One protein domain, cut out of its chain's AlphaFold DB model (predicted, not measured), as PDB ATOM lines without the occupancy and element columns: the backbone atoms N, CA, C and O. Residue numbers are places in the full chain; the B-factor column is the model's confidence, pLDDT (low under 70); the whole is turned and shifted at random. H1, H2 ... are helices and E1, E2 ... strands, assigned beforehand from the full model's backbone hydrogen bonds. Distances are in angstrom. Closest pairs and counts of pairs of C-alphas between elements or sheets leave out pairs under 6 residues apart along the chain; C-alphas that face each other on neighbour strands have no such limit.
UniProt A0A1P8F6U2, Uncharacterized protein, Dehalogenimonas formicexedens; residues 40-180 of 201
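AT A GLANCE: This is residues 40 to 180 of the 201 residues of an uncharacterized protein of Dehalogenimonas formicexedens (UniProt A0A1P8F6U2). A twisted six-stranded sheet makes the core of three layers, helices on both faces: H2 and H3 on one, H1 on the other. Residues 104 to 113 and 164 to 169 loop beyond one end of the sheet. The 141 printed residues, under half in named elements, have three named helices and six named strands in the order H1 E1 E2 H2 E3 H3 E4 E5 E6, class mixed. The mixed sheet runs E2 E1 E3 E4 E6 E5; the whole is compact, with radius of gyration of the C-alphas 14.6 A and spans 37 by 31 by 29 A.

HOW THE PARTS SIT: E2 (residues 68 to 71), E1 (55 to 58), E3 (94 to 99) and E4 (138 to 145) are parallel neighbours in turn; N 70 and O 57, N 58 and O 98, and N 142 and O 97 are within hydrogen-bond range, each 2.8 A. E6 (172 to 179) is antiparallel to E4, with N 141 and O 177 at 2.8 A, and forms a hairpin with E5 (154 to 162), with N 160 and O 174 at 2.8 A. H1 (40 to 49) is over E4 and E6, height 8.7 A; its closest C-alphas to E4 are Ile 45 and Leu 142, 7.7 A. H3 (124 to 137) is on the opposite face, height 11.5 A. H2 (83 to 89), on the sheet, touches H3 at a steep tilt of 51 degrees, the same way; C-alphas of Ile 87 and Phe 133 are closest, 6.5 A. E3, H3, E4 form a strand-helix-strand unit, parallel neighbours joined through a helix, and E2, H2, E3 a split one, with E1 between; both crossovers are right-handed. In H1, H2 and H3 every O i to N i+4 pair is within hydrogen-bond range.

IN THESE COORDINATES: H1 begins at C-alpha 40 (218.287, 236.530, 158.194). H3 is 19.8 A long, E4 18.2 A, E5 22.7 A, bending by 59 degrees at residue 157, and E6 22.3 A, ending at C-alpha 179 (199.176, 227.232, 144.539).

THE WHOLE: The C-alphas of Ser 91 and Tyr 166 are farthest apart, 44.3 A. The printed part has no cut; the links E2 to H2 and E3 to H3 are long. Mean pLDDT of the printed part is 82.6, under 70 at residues 103 to 122 and 164 to 170.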
ATOM      1  N   GLY A  40     218.305 237.865 158.795       80.25
ATOM      2  CA  GLY A  40     218.287 236.530 158.194       80.25
ATOM      3  C   GLY A  40     216.946 236.179 157.532       80.25
ATOM      4  O   GLY A  40     216.929 235.965 156.318       80.25
ATOM      5  N   PRO A  41     215.837 236.109 158.297       83.19
ATOM      6  CA  PRO A  41     214.496 235.895 157.754       83.19
ATOM      7  C   PRO A  41     214.124 236.880 156.644       83.19
ATOM      8  O   PRO A  41     213.654 236.449 155.594       83.19
ATOM      9  N   GLU A  42     214.389 238.177 156.835       87.69
ATOM     10  CA  GLU A  42     214.083 239.206 155.837       87.69
ATOM     11  C   GLU A  42     214.776 238.933 154.501       87.69
ATOM     12  O   GLU A  42     214.136 238.967 153.450       87.69
ATOM     13  N   ARG A  43     216.076 238.617 154.536       88.38
ATOM     14  CA  ARG A  43     216.840 238.310 153.325       88.38
ATOM     15  C   ARG A  43     216.246 237.119 152.577       88.38
ATOM     16  O   ARG A  43     216.085 237.202 151.367       88.38
ATOM     17  N   ILE A  44     215.885 236.042 153.281       90.31
ATOM     18  CA  ILE A  44     215.276 234.853 152.656       90.31
ATOM     19  C   ILE A  44     213.928 235.208 152.021       90.31
ATOM     20  O   ILE A  44     213.664 234.815 150.890       90.31
ATOM     21  N   ILE A  45     213.085 235.970 152.724       93.44
ATOM     22  CA  ILE A  45     211.779 236.402 152.209       93.44
ATOM     23  C   ILE A  45     211.956 237.213 150.920       93.44
ATOM     24  O   ILE A  45     211.302 236.925 149.921       93.44
ATOM     25  N   ARG A  46     212.872 238.189 150.914       94.50
ATOM     26  CA  ARG A  46     213.159 239.010 149.728       94.50
ATOM     27  C   ARG A  46     213.753 238.193 148.582       94.50
ATOM     28  O   ARG A  46     213.385 238.418 147.438       94.50
ATOM     29  N   GLU A  47     214.625 237.228 148.873       94.62
ATOM     30  CA  GLU A  47     215.175 236.307 147.865       94.62
ATOM     31  C   GLU A  47     214.086 235.442 147.212       94.62
ATOM     32  O   GLU A  47     214.154 235.199 146.011       94.62
ATOM     33  N   LEU A  48     213.082 234.999 147.976       95.25
ATOM     34  CA  LEU A  48     211.966 234.201 147.453       95.25
ATOM     35  C   LEU A  48     211.000 235.032 146.604       95.25
ATOM     36  O   LEU A  48     210.594 234.582 145.538       95.25
ATOM     37  N   ILE A  49     210.651 236.231 147.075       95.81
ATOM     38  CA  ILE A  49     209.754 237.160 146.371       95.81
ATOM     39  C   ILE A  49     210.426 237.738 145.114       95.81
ATOM     40  O   ILE A  49     209.758 238.063 144.132       95.81
ATOM     41  N   GLY A  50     211.753 237.878 145.129       94.25
ATOM     42  CA  GLY A  50     212.507 238.476 144.037       94.25
ATOM     43  C   GLY A  50     212.126 239.941 143.827       94.25
ATOM     44  O   GLY A  50     212.125 240.739 144.763       94.25
ATOM     45  N   SER A  51     211.819 240.302 142.581       93.62
ATOM     46  CA  SER A  51     211.443 241.662 142.183       93.62
ATOM     47  C   SER A  51     209.931 241.895 142.115       93.62
ATOM     48  O   SER A  51     209.521 242.939 141.611       93.62
ATOM     49  N   SER A  52     209.101 240.945 142.566       94.44
ATOM     50  CA  SER A  52     207.644 241.104 142.548       94.44
ATOM     51  C   SER A  52     207.224 242.293 143.417       94.44
ATOM     52  O   SER A  52     207.519 242.344 144.612       94.44
ATOM     53  N   ASP A  53     206.464 243.214 142.835       92.69
ATOM     54  CA  ASP A  53     205.789 244.306 143.536       92.69
ATOM     55  C   ASP A  53     204.367 243.918 143.975       92.69
ATOM     56  O   ASP A  53     203.807 244.527 144.888       92.69
ATOM     57  N   ASN A  54     203.786 242.859 143.403       97.00
ATOM     58  CA  ASN A  54     202.438 242.399 143.721       97.00
ATOM     59  C   ASN A  54     202.388 241.516 144.980       97.00
ATOM     60  O   ASN A  54     202.027 240.336 144.948       97.00
ATOM     61  N   VAL A  55     202.784 242.116 146.103       98.19
ATOM     62  CA  VAL A  55     202.972 241.442 147.390       98.19
ATOM     63  C   VAL A  55     202.023 242.015 148.439       98.19
ATOM     64  O   VAL A  55     202.052 243.216 148.729       98.19
ATOM     65  N   LEU A  56     201.231 241.134 149.044       98.44
ATOM     66  CA  LEU A  56     200.429 241.390 150.236       98.44
ATOM     67  C   LEU A  56     201.195 240.950 151.487       98.44
ATOM     68  O   LEU A  56     201.797 239.882 151.504       98.44
ATOM     69  N   HIS A  57     201.138 241.735 152.556       96.81
ATOM     70  CA  HIS A  57     201.672 241.367 153.862       96.81
ATOM     71  C   HIS A  57     200.588 241.522 154.929       96.81
ATOM     72  O   HIS A  57     200.168 242.636 155.240       96.81
ATOM     73  N   LEU A  58     200.122 240.397 155.467       94.62
ATOM     74  CA  LEU A  58     199.140 240.327 156.544       94.62
ATOM     75  C   LEU A  58     199.855 240.246 157.892       94.62
ATOM     76  O   LEU A  58     200.730 239.393 158.051       94.62
ATOM     77  N   TYR A  59     199.427 241.081 158.845       91.56
ATOM     78  CA  TYR A  59     200.099 241.298 160.134       91.56
ATOM     79  C   TYR A  59     201.507 241.861 159.939       91.56
ATOM     80  O   TYR A  59     202.500 241.295 160.387       91.56
ATOM     81  N   SER A  60     201.603 242.954 159.181       91.56
ATOM     82  CA  SER A  60     202.895 243.410 158.674       91.56
ATOM     83  C   SER A  60     203.849 243.935 159.742       91.56
ATOM     84  O   SER A  60     205.054 244.012 159.478       91.56
ATOM     85  N   GLY A  61     203.330 244.384 160.892       88.69
ATOM     86  CA  GLY A  61     204.087 245.197 161.834       88.69
ATOM     87  C   GLY A  61     204.855 246.302 161.103       88.69
ATOM     88  O   GLY A  61     204.364 246.885 160.131       88.69
ATOM     89  N   ARG A  62     206.105 246.527 161.518       87.69
ATOM     90  CA  ARG A  62     207.017 247.520 160.922       87.69
ATOM     91  C   ARG A  62     207.760 247.039 159.677       87.69
ATOM     92  O   ARG A  62     208.669 247.722 159.204       87.69
ATOM     93  N   SER A  63     207.442 245.856 159.159       88.75
ATOM     94  CA  SER A  63     208.074 245.363 157.940       88.75
ATOM     95  C   SER A  63     207.777 246.280 156.756       88.75
ATOM     96  O   SER A  63     206.657 246.748 156.570       88.75
ATOM     97  N   THR A  64     208.779 246.495 155.909       90.94
ATOM     98  CA  THR A  64     208.640 247.256 154.657       90.94
ATOM     99  C   THR A  64     208.379 246.355 153.449       90.94
ATOM    100  O   THR A  64     208.332 246.827 152.316       90.94
ATOM    101  N   ILE A  65     208.227 245.045 153.666       92.50
ATOM    102  CA  ILE A  65     207.936 244.073 152.611       92.50
ATOM    103  C   ILE A  65     206.440 244.117 152.305       92.50
ATOM    104  O   ILE A  65     205.623 243.976 153.215       92.50
ATOM    105  N   GLY A  66     206.093 244.277 151.027       94.62
ATOM    106  CA  GLY A  66     204.708 244.314 150.559       94.62
ATOM    107  C   GLY A  66     204.301 245.670 149.990       94.62
ATOM    108  O   GLY A  66     204.550 246.709 150.610       94.62
ATOM    109  N   ARG A  67     203.618 245.650 148.838       96.56
ATOM    110  CA  ARG A  67     202.893 246.809 148.290       96.56
ATOM    111  C   ARG A  67     201.721 247.158 149.196       96.56
ATOM    112  O   ARG A  67     201.558 248.315 149.585       96.56
ATOM    113  N   ILE A  68     200.947 246.144 149.577       97.56
ATOM    114  CA  ILE A  68     199.878 246.278 150.564       97.56
ATOM    115  C   ILE A  68     200.318 245.598 151.853       97.56
ATOM    116  O   ILE A  68     200.628 244.410 151.867       97.56
ATOM    117  N   ARG A  69     200.349 246.372 152.933       96.25
ATOM    118  CA  ARG A  69     200.713 245.931 154.278       96.25
ATOM    119  C   ARG A  69     199.544 246.212 155.208       96.25
ATOM    120  O   ARG A  69     199.125 247.366 155.311       96.25
ATOM    121  N   VAL A  70     198.993 245.164 155.803       94.75
ATOM    122  CA  VAL A  70     197.788 245.216 156.633       94.75
ATOM    123  C   VAL A  70     198.180 244.921 158.066       94.75
ATOM    124  O   VAL A  70     198.673 243.834 158.373       94.75
ATOM    125  N   ASP A  71     197.928 245.883 158.938       91.06
ATOM    126  CA  ASP A  71     198.135 245.756 160.372       91.06
ATOM    127  C   ASP A  71     197.129 246.656 161.092       91.06
ATOM    128  O   ASP A  71     196.737 247.692 160.558       91.06
ATOM    129  N   LEU A  72     196.668 246.263 162.277       85.88
ATOM    130  CA  LEU A  72     195.697 247.064 163.022       85.88
ATOM    131  C   LEU A  72     196.376 248.215 163.778       85.88
ATOM    132  O   LEU A  72     195.770 249.272 163.943       85.88
ATOM    133  N   GLU A  73     197.618 248.013 164.214       79.06
ATOM    134  CA  GLU A  73     198.263 248.842 165.237       79.06
ATOM    135  C   GLU A  73     199.500 249.570 164.717       79.06
ATOM    136  O   GLU A  73     199.913 250.587 165.275       79.06
ATOM    137  N   CYS A  74     200.102 249.078 163.632       82.94
ATOM    138  CA  CYS A  74     201.332 249.659 163.114       82.94
ATOM    139  C   CYS A  74     201.082 250.930 162.293       82.94
ATOM    140  O   CYS A  74     200.311 250.938 161.328       82.94
ATOM    141  N   GLU A  75     201.797 252.010 162.616       85.56
ATOM    142  CA  GLU A  75     201.663 253.270 161.886       85.56
ATOM    143  C   GLU A  75     202.183 253.198 160.452       85.56
ATOM    144  O   GLU A  75     201.635 253.849 159.566       85.56
ATOM    145  N   GLU A  76     203.206 252.376 160.233       86.06
ATOM    146  CA  GLU A  76     203.882 252.166 158.956       86.06
ATOM    147  C   GLU A  76     203.141 251.199 158.001       86.06
ATOM    148  O   GLU A  76     203.580 250.981 156.860       86.06
ATOM    149  N   ALA A  77     202.019 250.617 158.442       90.69
ATOM    150  CA  ALA A  77     201.165 249.787 157.599       90.69
ATOM    151  C   ALA A  77     200.483 250.625 156.508       90.69
ATOM    152  O   ALA A  77     200.062 251.758 156.733       90.69
ATOM    153  N   THR A  78     200.338 250.047 155.312       95.56
ATOM    154  CA  THR A  78     199.610 250.690 154.209       95.56
ATOM    155  C   THR A  78     198.126 250.830 154.554       95.56
ATOM    156  O   THR A  78     197.503 251.830 154.209       95.56
ATOM    157  N   LEU A  79     197.559 249.828 155.234       95.69
ATOM    158  CA  LEU A  79     196.161 249.782 155.647       95.69
ATOM    159  C   LEU A  79     196.070 249.485 157.145       95.69
ATOM    160  O   LEU A  79     196.400 248.382 157.580       95.69
ATOM    161  N   LYS A  80     195.575 250.468 157.907       93.31
ATOM    162  CA  LYS A  80     195.323 250.359 159.351       93.31
ATOM    163  C   LYS A  80     193.970 249.709 159.621       93.31
ATOM    164  O   LYS A  80     192.962 250.394 159.798       93.31
ATOM    165  N   MET A  81     193.916 248.384 159.562       92.12
ATOM    166  CA  MET A  81     192.684 247.623 159.768       92.12
ATOM    167  C   MET A  81     192.966 246.178 160.170       92.12
ATOM    168  O   MET A  81     194.062 245.663 159.961       92.12
ATOM    169  N   SER A  82     191.954 245.491 160.705       90.19
ATOM    170  CA  SER A  82     192.084 244.063 160.988       90.19
ATOM    171  C   SER A  82     192.230 243.258 159.694       90.19
ATOM    172  O   SER A  82     191.575 243.535 158.683       90.19
ATOM    173  N   VAL A  83     193.058 242.211 159.745       91.31
ATOM    174  CA  VAL A  83     193.232 241.273 158.625       91.31
ATOM    175  C   VAL A  83     191.900 240.635 158.235       91.31
ATOM    176  O   VAL A  83     191.619 240.513 157.048       91.31
ATOM    177  N   GLU A  84     191.039 240.304 159.204       89.75
ATOM    178  CA  GLU A  84     189.701 239.761 158.935       89.75
ATOM    179  C   GLU A  84     188.837 240.711 158.099       89.75
ATOM    180  O   GLU A  84     188.200 240.276 157.137       89.75
ATOM    181  N   LYS A  85     188.849 242.012 158.417       90.94
ATOM    182  CA  LYS A  85     188.112 243.009 157.638       90.94
ATOM    183  C   LYS A  85     188.691 243.128 156.230       90.94
ATOM    184  O   LYS A  85     187.927 243.125 155.273       90.94
ATOM    185  N   TYR A  86     190.018 243.180 156.107       95.75
ATOM    186  CA  TYR A  86     190.687 243.299 154.813       95.75
ATOM    187  C   TYR A  86     190.369 242.124 153.879       95.75
ATOM    188  O   TYR A  86     189.873 242.349 152.777       95.75
ATOM    189  N   ILE A  87     190.584 240.878 154.323       94.50
ATOM    190  CA  ILE A  87     190.372 239.691 153.473       94.50
ATOM    191  C   ILE A  87     188.905 239.507 153.073       94.50
ATOM    192  O   ILE A  87     188.629 238.892 152.052       94.50
ATOM    193  N   SER A  88     187.965 240.038 153.864       91.88
ATOM    194  CA  SER A  88     186.530 239.957 153.564       91.88
ATOM    195  C   SER A  88     186.092 240.945 152.478       91.88
ATOM    196  O   SER A  88     185.052 240.743 151.860       91.88
ATOM    197  N   SER A  89     186.856 242.019 152.256       93.44
ATOM    198  CA  SER A  89     186.547 243.062 151.266       93.44
ATOM    199  C   SER A  89     187.519 243.112 150.086       93.44
ATOM    200  O   SER A  89     187.305 243.882 149.154       93.44
ATOM    201  N   CYS A  90     188.619 242.362 150.138       95.31
ATOM    202  CA  CYS A  90     189.662 242.401 149.123       95.31
ATOM    203  C   CYS A  90     189.217 241.679 147.846       95.31
ATOM    204  O   CYS A  90     188.895 240.497 147.885       95.31
ATOM    205  N   SER A  91     189.266 242.373 146.708       95.19
ATOM    206  CA  SER A  91     189.064 241.782 145.376       95.19
ATOM    207  C   SER A  91     190.357 241.637 144.570       95.19
ATOM    208  O   SER A  91     190.348 241.002 143.518       95.19
ATOM    209  N   ASP A  92     191.460 242.223 145.043       96.38
ATOM    210  CA  ASP A  92     192.759 242.181 144.370       96.38
ATOM    211  C   ASP A  92     193.345 240.762 144.357       96.38
ATOM    212  O   ASP A  92     193.108 239.968 145.270       96.38
ATOM    213  N   HIS A  93     194.146 240.459 143.333       97.38
ATOM    214  CA  HIS A  93     194.951 239.236 143.247       97.38
ATOM    215  C   HIS A  93     196.432 239.559 143.463       97.38
ATOM    216  O   HIS A  93     196.941 240.542 142.921       97.38
ATOM    217  N   PHE A  94     197.132 238.709 144.211       98.00
ATOM    218  CA  PHE A  94     198.529 238.859 144.609       98.00
ATOM    219  C   PHE A  94     199.374 237.675 144.147       98.00
ATOM    220  O   PHE A  94     199.008 236.512 144.324       98.00
ATOM    221  N   GLU A  95     200.568 237.966 143.638       97.94
ATOM    222  CA  GLU A  95     201.548 236.920 143.335       97.94
ATOM    223  C   GLU A  95     202.074 236.291 144.635       97.94
ATOM    224  O   GLU A  95     202.249 235.071 144.729       97.94
ATOM    225  N   TRP A  96     202.265 237.121 145.667       98.31
ATOM    226  CA  TRP A  96     202.775 236.706 146.970       98.31
ATOM    227  C   TRP A  96     201.938 237.263 148.119       98.31
ATOM    228  O   TRP A  96     201.611 238.447 148.153       98.31
ATOM    229  N   CYS A  97     201.676 236.426 149.119       97.69
ATOM    230  CA  CYS A  97     201.192 236.836 150.428       97.69
ATOM    231  C   CYS A  97     202.185 236.405 151.506       97.69
ATOM    232  O   CYS A  97     202.478 235.220 151.654       97.69
ATOM    233  N   LEU A  98     202.662 237.356 152.297       95.94
ATOM    234  CA  LEU A  98     203.392 237.108 153.529       95.94
ATOM    235  C   LEU A  98     202.405 237.126 154.698       95.94
ATOM    236  O   LEU A  98     201.618 238.061 154.833       95.94
ATOM    237  N   LEU A  99     202.418 236.075 155.507       93.50
ATOM    238  CA  LEU A  99     201.538 235.894 156.655       93.50
ATOM    239  C   LEU A  99     202.400 235.688 157.909       93.50
ATOM    240  O   LEU A  99     203.023 234.631 158.043       93.50
ATOM    241  N   ASP A 100     202.419 236.679 158.809       88.62
ATOM    242  CA  ASP A 100     203.140 236.635 160.096       88.62
ATOM    243  C   ASP A 100     202.206 236.914 161.296       88.62
ATOM    244  O   ASP A 100     202.270 237.974 161.915       88.62
ATOM    245  N   PRO A 101     201.266 236.004 161.611       84.25
ATOM    246  CA  PRO A 101     200.247 236.247 162.623       84.25
ATOM    247  C   PRO A 101     200.861 236.372 164.026       84.25
ATOM    248  O   PRO A 101     201.886 235.748 164.317       84.25
ATOM    249  N   PRO A 102     200.200 237.098 164.948       75.56
ATOM    250  CA  PRO A 102     200.642 237.169 166.331       75.56
ATOM    251  C   PRO A 102     200.629 235.774 166.963       75.56
ATOM    252  O   PRO A 102     199.642 235.031 166.904       75.56
ATOM    253  N   TYR A 103     201.747 235.416 167.587       66.00
ATOM    254  CA  TYR A 103     201.868 234.179 168.344       66.00
ATOM    255  C   TYR A 103     201.067 234.273 169.639       66.00
ATOM    256  O   TYR A 103     201.031 235.328 170.270       66.00
ATOM    257  N   GLN A 104     200.501 233.152 170.101       54.16
ATOM    258  CA  GLN A 104     200.098 233.053 171.505       54.16
ATOM    259  C   GLN A 104     201.358 233.091 172.374       54.16
ATOM    260  O   GLN A 104     201.923 232.058 172.731       54.16
ATOM    261  N   ILE A 105     201.823 234.289 172.706       46.25
ATOM    262  CA  ILE A 105     202.659 234.489 173.879       46.25
ATOM    263  C   ILE A 105     201.676 234.398 175.043       46.25
ATOM    264  O   ILE A 105     200.747 235.192 175.133       46.25
ATOM    265  N   LYS A 106     201.826 233.371 175.884       40.03
ATOM    266  CA  LYS A 106     200.926 233.054 177.009       40.03
ATOM    267  C   LYS A 106     200.781 234.175 178.055       40.03
ATOM    268  O   LYS A 106     200.010 234.009 178.994       40.03
ATOM    269  N   ASP A 107     201.470 235.299 177.887       41.31
ATOM    270  CA  ASP A 107     201.301 236.480 178.721       41.31
ATOM    271  C   ASP A 107     200.176 237.350 178.158       41.31
ATOM    272  O   ASP A 107     200.358 238.162 177.251       41.31
ATOM    273  N   HIS A 108     198.994 237.171 178.745       40.38
ATOM    274  CA  HIS A 108     197.779 237.956 178.515       40.38
ATOM    275  C   HIS A 108     197.963 239.485 178.620       40.38
ATOM    276  O   HIS A 108     197.059 240.222 178.231       40.38
ATOM    277  N   ASP A 109     199.094 239.978 179.128       39.53
ATOM    278  CA  ASP A 109     199.309 241.404 179.373       39.53
ATOM    279  C   ASP A 109     199.840 242.191 178.168       39.53
ATOM    280  O   ASP A 109     199.483 243.358 178.036       39.53
ATOM    281  N   ASN A 110     200.579 241.568 177.241       42.09
ATOM    282  CA  ASN A 110     201.105 242.255 176.043       42.09
ATOM    283  C   ASN A 110     200.219 242.081 174.796       42.09
ATOM    284  O   ASN A 110     200.490 242.665 173.754       42.09
ATOM    285  N   LEU A 111     199.166 241.261 174.885       44.03
ATOM    286  CA  LEU A 111     198.198 241.034 173.804       44.03
ATOM    287  C   LEU A 111     196.923 241.877 173.957       44.03
ATOM    288  O   LEU A 111     196.017 241.745 173.142       44.03
ATOM    289  N   LYS A 112     196.835 242.728 174.990       42.69
ATOM    290  CA  LYS A 112     195.707 243.660 175.173       42.69
ATOM    291  C   LYS A 112     195.604 244.687 174.039       42.69
ATOM    292  O   LYS A 112     194.522 245.223 173.833       42.69
ATOM    293  N   GLU A 113     196.708 244.932 173.335       43.34
ATOM    294  CA  GLU A 113     196.776 245.836 172.184       43.34
ATOM    295  C   GLU A 113     196.127 245.177 170.950       43.34
ATOM    296  O   GLU A 113     195.156 245.705 170.408       43.34
ATOM    297  N   TYR A 114     196.459 243.920 170.633       44.31
ATOM    298  CA  TYR A 114     195.747 243.161 169.600       44.31
ATOM    299  C   TYR A 114     194.285 242.883 170.003       44.31
ATOM    300  O   TYR A 114     193.965 241.846 170.583       44.31
ATOM    301  N   ALA A 115     193.374 243.784 169.626       42.12
ATOM    302  CA  ALA A 115     191.938 243.773 169.935       42.12
ATOM    303  C   ALA A 115     191.174 242.491 169.521       42.12
ATOM    304  O   ALA A 115     189.997 242.336 169.842       42.12
ATOM    305  N   ASP A 116     191.836 241.548 168.848       47.50
ATOM    306  CA  ASP A 116     191.353 240.193 168.592       47.50
ATOM    307  C   ASP A 116     192.459 239.184 168.959       47.50
ATOM    308  O   ASP A 116     193.161 238.635 168.111       47.50
ATOM    309  N   ALA A 117     192.641 238.949 170.262       44.50
ATOM    310  CA  ALA A 117     193.677 238.078 170.843       44.50
ATOM    311  C   ALA A 117     193.525 236.573 170.504       44.50
ATOM    312  O   ALA A 117     194.147 235.703 171.125       44.50
ATOM    313  N   ARG A 118     192.686 236.218 169.526       51.62
ATOM    314  CA  ARG A 118     192.535 234.844 169.055       51.62
ATOM    315  C   ARG A 118     193.580 234.578 167.987       51.62
ATOM    316  O   ARG A 118     193.424 234.968 166.836       51.62
ATOM    317  N   ALA A 119     194.634 233.859 168.366       56.22
ATOM    318  CA  ALA A 119     195.610 233.363 167.406       56.22
ATOM    319  C   ALA A 119     194.931 232.672 166.216       56.22
ATOM    320  O   ALA A 119     193.936 231.955 166.377       56.22
ATOM    321  N   LEU A 120     195.515 232.831 165.027       61.47
ATOM    322  CA  LEU A 120     195.054 232.172 163.802       61.47
ATOM    323  C   LEU A 120     194.929 230.644 164.007       61.47
ATOM    324  O   LEU A 120     193.969 230.011 163.570       61.47
ATOM    325  N   SER A 121     195.834 230.040 164.780       55.91
ATOM    326  CA  SER A 121     195.791 228.621 165.169       55.91
ATOM    327  C   SER A 121     194.659 228.251 166.145       55.91
ATOM    328  O   SER A 121     194.271 227.084 166.211       55.91
ATOM    329  N   GLY A 122     194.057 229.217 166.841       59.94
ATOM    330  CA  GLY A 122     192.923 229.028 167.754       59.94
ATOM    331  C   GLY A 122     191.546 229.305 167.139       59.94
ATOM    332  O   GLY A 122     190.547 228.809 167.650       59.94
ATOM    333  N   ASN A 123     191.466 230.044 166.025       72.38
ATOM    334  CA  ASN A 123     190.198 230.434 165.397       72.38
ATOM    335  C   ASN A 123     189.932 229.652 164.096       72.38
ATOM    336  O   ASN A 123     190.407 230.022 163.023       72.38
ATOM    337  N   ALA A 124     189.163 228.560 164.185       74.00
ATOM    338  CA  ALA A 124     188.859 227.698 163.036       74.00
ATOM    339  C   ALA A 124     188.150 228.435 161.890       74.00
ATOM    340  O   ALA A 124     188.572 228.313 160.742       74.00
ATOM    341  N   LEU A 125     187.144 229.255 162.209       77.75
ATOM    342  CA  LEU A 125     186.391 230.021 161.213       77.75
ATOM    343  C   LEU A 125     187.293 231.001 160.460       77.75
ATOM    344  O   LEU A 125     187.228 231.098 159.236       77.75
ATOM    345  N   PHE A 126     188.172 231.696 161.181       81.25
ATOM    346  CA  PHE A 126     189.102 232.630 160.562       81.25
ATOM    347  C   PHE A 126     190.145 231.917 159.689       81.25
ATOM    348  O   PHE A 126     190.439 232.390 158.593       81.25
ATOM    349  N   ARG A 127     190.631 230.732 160.091       83.25
ATOM    350  CA  ARG A 127     191.492 229.909 159.219       83.25
ATOM    351  C   ARG A 127     190.807 229.537 157.918       83.25
ATOM    352  O   ARG A 127     191.451 229.579 156.875       83.25
ATOM    353  N   ASP A 128     189.539 229.152 157.961       84.12
ATOM    354  CA  ASP A 128     188.830 228.738 156.750       84.12
ATOM    355  C   ASP A 128     188.601 229.919 155.805       84.12
ATOM    356  O   ASP A 128     188.804 229.779 154.599       84.12
ATOM    357  N   ARG A 129     188.328 231.113 156.343       87.50
ATOM    358  CA  ARG A 129     188.289 232.349 155.549       87.50
ATOM    359  C   ARG A 129     189.645 232.697 154.941       87.50
ATOM    360  O   ARG A 129     189.705 232.995 153.755       87.50
ATOM    361  N   ILE A 130     190.738 232.605 155.704       90.25
ATOM    362  CA  ILE A 130     192.085 232.880 155.176       90.25
ATOM    363  C   ILE A 130     192.467 231.879 154.078       90.25
ATOM    364  O   ILE A 130     193.056 232.254 153.069       90.25
ATOM    365  N   ARG A 131     192.089 230.604 154.234       89.12
ATOM    366  CA  ARG A 131     192.320 229.560 153.226       89.12
ATOM    367  C   ARG A 131     191.541 229.835 151.949       89.12
ATOM    368  O   ARG A 131     192.095 229.666 150.865       89.12
ATOM    369  N   LEU A 132     190.278 230.238 152.085       90.38
ATOM    370  CA  LEU A 132     189.438 230.629 150.958       90.38
ATOM    371  C   LEU A 132     190.056 231.819 150.221       90.38
ATOM    372  O   LEU A 132     190.283 231.727 149.019       90.38
ATOM    373  N   PHE A 133     190.436 232.858 150.967       94.12
ATOM    374  CA  PHE A 133     191.116 234.031 150.433       94.12
ATOM    375  C   PHE A 133     192.397 233.653 149.679       94.12
ATOM    376  O   PHE A 133     192.565 234.035 148.526       94.12
ATOM    377  N   PHE A 134     193.273 232.826 150.262       94.38
ATOM    378  CA  PHE A 134     194.483 232.369 149.572       94.38
ATOM    379  C   PHE A 134     194.169 231.628 148.281       94.38
ATOM    380  O   PHE A 134     194.821 231.873 147.273       94.38
ATOM    381  N   ARG A 135     193.150 230.766 148.281       91.50
ATOM    382  CA  ARG A 135     192.718 230.037 147.087       91.50
ATOM    383  C   ARG A 135     192.092 230.944 146.030       91.50
ATOM    384  O   ARG A 135     192.072 230.566 144.870       91.50
ATOM    385  N   GLU A 136     191.594 232.119 146.362       92.50
ATOM    386  CA  GLU A 136     190.937 232.992 145.381       92.50
ATOM    387  C   GLU A 136     191.855 234.116 144.900       92.50
ATOM    388  O   GLU A 136     191.784 234.481 143.733       92.50
ATOM    389  N   HIS A 137     192.793 234.555 145.741       96.19
ATOM    390  CA  HIS A 137     193.517 235.813 145.540       96.19
ATOM    391  C   HIS A 137     195.043 235.706 145.603       96.19
ATOM    392  O   HIS A 137     195.706 236.730 145.484       96.19
ATOM    393  N   VAL A 138     195.634 234.533 145.870       96.75
ATOM    394  CA  VAL A 138     197.091 234.436 146.107       96.75
ATOM    395  C   VAL A 138     197.752 233.254 145.398       96.75
ATOM    396  O   VAL A 138     197.300 232.121 145.544       96.75
ATOM    397  N   ASP A 139     198.865 233.470 144.696       96.50
ATOM    398  CA  ASP A 139     199.614 232.378 144.044       96.50
ATOM    399  C   ASP A 139     200.640 231.708 144.965       96.50
ATOM    400  O   ASP A 139     200.777 230.479 144.978       96.50
ATOM    401  N   ASN A 140     201.337 232.498 145.779       97.19
ATOM    402  CA  ASN A 140     202.349 232.022 146.712       97.19
ATOM    403  C   ASN A 140     202.103 232.576 148.112       97.19
ATOM    404  O   ASN A 140     201.919 233.775 148.293       97.19
ATOM    405  N   VAL A 141     202.165 231.719 149.126       96.44
ATOM    406  CA  VAL A 141     202.082 232.129 150.528       96.44
ATOM    407  C   VAL A 141     203.404 231.833 151.215       96.44
ATOM    408  O   VAL A 141     203.868 230.694 151.232       96.44
ATOM    409  N   LEU A 142     203.994 232.859 151.812       95.44
ATOM    410  CA  LEU A 142     205.068 232.746 152.782       95.44
ATOM    411  C   LEU A 142     204.445 232.838 154.171       95.44
ATOM    412  O   LEU A 142     204.017 233.903 154.598       95.44
ATOM    413  N   TYR A 143     204.354 231.707 154.860       92.44
ATOM    414  CA  TYR A 143     203.726 231.623 156.173       92.44
ATOM    415  C   TYR A 143     204.805 231.445 157.238       92.44
ATOM    416  O   TYR A 143     205.472 230.409 157.280       92.44
ATOM    417  N   LEU A 144     204.981 232.459 158.084       88.56
ATOM    418  CA  LEU A 144     205.904 232.441 159.207       88.56
ATOM    419  C   LEU A 144     205.179 232.040 160.501       88.56
ATOM    420  O   LEU A 144     204.481 232.838 161.120       88.56
ATOM    421  N   ASP A 145     205.343 230.790 160.931       82.19
ATOM    422  CA  ASP A 145     204.693 230.271 162.143       82.19
ATOM    423  C   ASP A 145     205.526 229.179 162.832       82.19
ATOM    424  O   ASP A 145     206.484 228.654 162.265       82.19
ATOM    425  N   TYR A 146     205.156 228.794 164.053       72.88
ATOM    426  CA  TYR A 146     205.649 227.567 164.686       72.88
ATOM    427  C   TYR A 146     205.112 226.319 163.979       72.88
ATOM    428  O   TYR A 146     205.800 225.302 163.889       72.88
ATOM    429  N   CYS A 147     203.887 226.397 163.453       71.06
ATOM    430  CA  CYS A 147     203.262 225.338 162.673       71.06
ATOM    431  C   CYS A 147     202.444 225.924 161.517       71.06
ATOM    432  O   CYS A 147     201.286 226.290 161.665       71.06
ATOM    433  N   SER A 148     203.028 225.983 160.322       72.06
ATOM    434  CA  SER A 148     202.306 226.410 159.120       72.06
ATOM    435  C   SER A 148     201.497 225.231 158.531       72.06
ATOM    436  O   SER A 148     202.101 224.309 157.950       72.06
ATOM    437  N   PRO A 149     200.156 225.196 158.651       73.06
ATOM    438  CA  PRO A 149     199.353 224.169 158.002       73.06
ATOM    439  C   PRO A 149     199.453 224.277 156.477       73.06
ATOM    440  O   PRO A 149     199.480 225.367 155.913       73.06
ATOM    441  N   THR A 150     199.444 223.136 155.795       76.19
ATOM    442  CA  THR A 150     199.148 223.094 154.358       76.19
ATOM    443  C   THR A 150     197.647 223.271 154.146       76.19
ATOM    444  O   THR A 150     196.843 222.686 154.874       76.19
ATOM    445  N   CYS A 151     197.256 224.059 153.148       79.44
ATOM    446  CA  CYS A 151     195.867 224.216 152.721       79.44
ATOM    447  C   CYS A 151     195.605 223.453 151.412       79.44
ATOM    448  O   CYS A 151     196.499 223.297 150.580       79.44
ATOM    449  N   ARG A 152     194.375 222.952 151.234       83.50
ATOM    450  CA  ARG A 152     193.943 222.303 149.984       83.50
ATOM    451  C   ARG A 152     194.115 223.285 148.820       83.50
ATOM    452  O   ARG A 152     193.772 224.455 148.953       83.50
ATOM    453  N   GLY A 153     194.640 222.802 147.696       86.50
ATOM    454  CA  GLY A 153     194.975 223.644 146.541       86.50
ATOM    455  C   GLY A 153     196.359 224.293 146.620       86.50
ATOM    456  O   GLY A 153     196.733 225.009 145.699       86.50
ATOM    457  N   PHE A 154     197.142 224.023 147.669       92.00
ATOM    458  CA  PHE A 154     198.534 224.448 147.777       92.00
ATOM    459  C   PHE A 154     199.456 223.262 148.058       92.00
ATOM    460  O   PHE A 154     199.111 222.312 148.760       92.00
ATOM    461  N   SER A 155     200.673 223.352 147.533       91.69
ATOM    462  CA  SER A 155     201.777 222.441 147.821       91.69
ATOM    463  C   SER A 155     202.870 223.166 148.588       91.69
ATOM    464  O   SER A 155     203.099 224.356 148.387       91.69
ATOM    465  N   ARG A 156     203.568 222.457 149.474       93.12
ATOM    466  CA  ARG A 156     204.723 223.006 150.184       93.12
ATOM    467  C   ARG A 156     205.943 222.983 149.262       93.12
ATOM    468  O   ARG A 156     206.429 221.905 148.933       93.12
ATOM    469  N   ALA A 157     206.429 224.158 148.879       93.25
ATOM    470  CA  ALA A 157     207.598 224.329 148.021       93.25
ATOM    471  C   ALA A 157     208.911 224.436 148.818       93.25
ATOM    472  O   ALA A 157     209.963 224.034 148.328       93.25
ATOM    473  N   GLY A 158     208.862 224.926 150.061       92.44
ATOM    474  CA  GLY A 158     210.045 225.041 150.917       92.44
ATOM    475  C   GLY A 158     209.710 225.302 152.383       92.44
ATOM    476  O   GLY A 158     208.610 225.760 152.697       92.44
ATOM    477  N   VAL A 159     210.654 224.982 153.275       91.75
ATOM    478  CA  VAL A 159     210.580 225.261 154.718       91.75
ATOM    479  C   VAL A 159     211.957 225.674 155.222       91.75
ATOM    480  O   VAL A 159     212.941 224.977 154.975       91.75
ATOM    481  N   TRP A 160     212.012 226.771 155.974       90.25
ATOM    482  CA  TRP A 160     213.216 227.274 156.627       90.25
ATOM    483  C   TRP A 160     212.962 227.413 158.121       90.25
ATOM    484  O   TRP A 160     212.074 228.155 158.530       90.25
ATOM    485  N   ALA A 161     213.746 226.706 158.931       86.56
ATOM    486  CA  ALA A 161     213.678 226.778 160.385       86.56
ATOM    487  C   ALA A 161     214.680 227.811 160.922       86.56
ATOM    488  O   ALA A 161     215.866 227.770 160.588       86.56
ATOM    489  N   PHE A 162     214.217 228.704 161.791       81.38
ATOM    490  CA  PHE A 162     215.046 229.691 162.475       81.38
ATOM    491  C   PHE A 162     215.330 229.215 163.896       81.38
ATOM    492  O   PHE A 162     214.456 229.242 164.763       81.38
ATOM    493  N   LEU A 163     216.560 228.745 164.118       76.56
ATOM    494  CA  LEU A 163     217.001 228.190 165.395       76.56
ATOM    495  C   LEU A 163     217.570 229.299 166.298       76.56
ATOM    496  O   LEU A 163     218.624 229.860 165.977       76.56
ATOM    497  N   PRO A 164     216.934 229.614 167.437       67.25
ATOM    498  CA  PRO A 164     217.523 230.504 168.426       67.25
ATOM    499  C   PRO A 164     218.742 229.823 169.059       67.25
ATOM    500  O   PRO A 164     218.667 228.712 169.574       67.25
ATOM    501  N   GLY A 165     219.897 230.483 168.992       57.31
ATOM    502  CA  GLY A 165     221.188 229.806 169.116       57.31
ATOM    503  C   GLY A 165     221.530 229.113 170.441       57.31
ATOM    504  O   GLY A 165     222.514 228.385 170.431       57.31
ATOM    505  N   TYR A 166     220.820 229.310 171.564       54.56
ATOM    506  CA  TYR A 166     221.322 228.848 172.878       54.56
ATOM    507  C   TYR A 166     220.263 228.575 173.974       54.56
ATOM    508  O   TYR A 166     220.626 228.477 175.143       54.56
ATOM    509  N   SER A 167     218.967 228.449 173.665       60.75
ATOM    510  CA  SER A 167     217.928 228.231 174.695       60.75
ATOM    511  C   SER A 167     216.775 227.346 174.212       60.75
ATOM    512  O   SER A 167     216.570 227.191 173.010       60.75
ATOM    513  N   TRP A 168     216.016 226.769 175.156       62.03
ATOM    514  CA  TRP A 168     214.731 226.097 174.909       62.03
ATOM    515  C   TRP A 168     213.696 227.131 174.460       62.03
ATOM    516  O   TRP A 168     212.854 227.582 175.232       62.03
ATOM    517  N   GLN A 169     213.822 227.574 173.219       65.75
ATOM    518  CA  GLN A 169     212.924 228.525 172.591       65.75
ATOM    519  C   GLN A 169     212.226 227.854 171.412       65.75
ATOM    520  O   GLN A 169     212.821 227.012 170.733       65.75
ATOM    521  N   PRO A 170     210.956 228.200 171.172       66.38
ATOM    522  CA  PRO A 170     210.206 227.609 170.082       66.38
ATOM    523  C   PRO A 170     210.819 228.026 168.731       66.38
ATOM    524  O   PRO A 170     211.216 229.174 168.529       66.38
ATOM    525  N   VAL A 171     210.936 227.063 167.815       74.69
ATOM    526  CA  VAL A 171     211.552 227.246 166.491       74.69
ATOM    527  C   VAL A 171     210.518 227.811 165.527       74.69
ATOM    528  O   VAL A 171     209.529 227.145 165.226       74.69
ATOM    529  N   ARG A 172     210.751 229.021 165.011       79.44
ATOM    530  CA  ARG A 172     209.910 229.588 163.947       79.44
ATOM    531  C   ARG A 172     210.269 228.957 162.610       79.44
ATOM    532  O   ARG A 172     211.448 228.747 162.319       79.44
ATOM    533  N   CYS A 173     209.262 228.707 161.787       86.56
ATOM    534  CA  CYS A 173     209.425 228.198 160.437       86.56
ATOM    535  C   CYS A 173     208.825 229.184 159.437       86.56
ATOM    536  O   CYS A 173     207.664 229.562 159.564       86.56
ATOM    537  N   LEU A 174     209.598 229.567 158.424       90.50
ATOM    538  CA  LEU A 174     209.051 230.143 157.200       90.50
ATOM    539  C   LEU A 174     208.693 228.988 156.275       90.50
ATOM    540  O   LEU A 174     209.566 228.209 155.901       90.50
ATOM    541  N   THR A 175     207.433 228.892 155.884       92.56
ATOM    542  CA  THR A 175     206.971 227.882 154.938       92.56
ATOM    543  C   THR A 175     206.464 228.549 153.681       92.56
ATOM    544  O   THR A 175     205.589 229.407 153.734       92.56
ATOM    545  N   TRP A 176     206.981 228.108 152.541       95.12
ATOM    546  CA  TRP A 176     206.480 228.510 151.238       95.12
ATOM    547  C   TRP A 176     205.437 227.508 150.753       95.12
ATOM    548  O   TRP A 176     205.730 226.329 150.535       95.12
ATOM    549  N   LEU A 177     204.213 227.995 150.582       94.56
ATOM    550  CA  LEU A 177     203.111 227.299 149.941       94.56
ATOM    551  C   LEU A 177     202.910 227.874 148.539       94.56
ATOM    552  O   LEU A 177     202.734 229.077 148.381       94.56
ATOM    553  N   LYS A 178     202.906 227.013 147.527       95.31
ATOM    554  CA  LYS A 178     202.659 227.374 146.132       95.31
ATOM    555  C   LYS A 178     201.327 226.792 145.681       95.31
ATOM    556  O   LYS A 178     201.105 225.585 145.849       95.31
ATOM    557  N   ARG A 179     200.461 227.634 145.114       93.69
ATOM    558  CA  ARG A 179     199.176 227.232 144.539       93.69
ATOM    559  C   ARG A 179     199.392 226.127 143.509       93.69
ATOM    560  O   ARG A 179     200.296 226.189 142.676       93.69
ATOM    561  N   GLN A 180     198.569 225.094 143.586       89.56
ATOM    562  CA  GLN A 180     198.530 224.041 142.588       89.56
ATOM    563  C   GLN A 180     197.543 224.439 141.493       89.56
ATOM    564  O   GLN A 180     196.378 224.714 141.777       89.56
TER     565      GLN A 180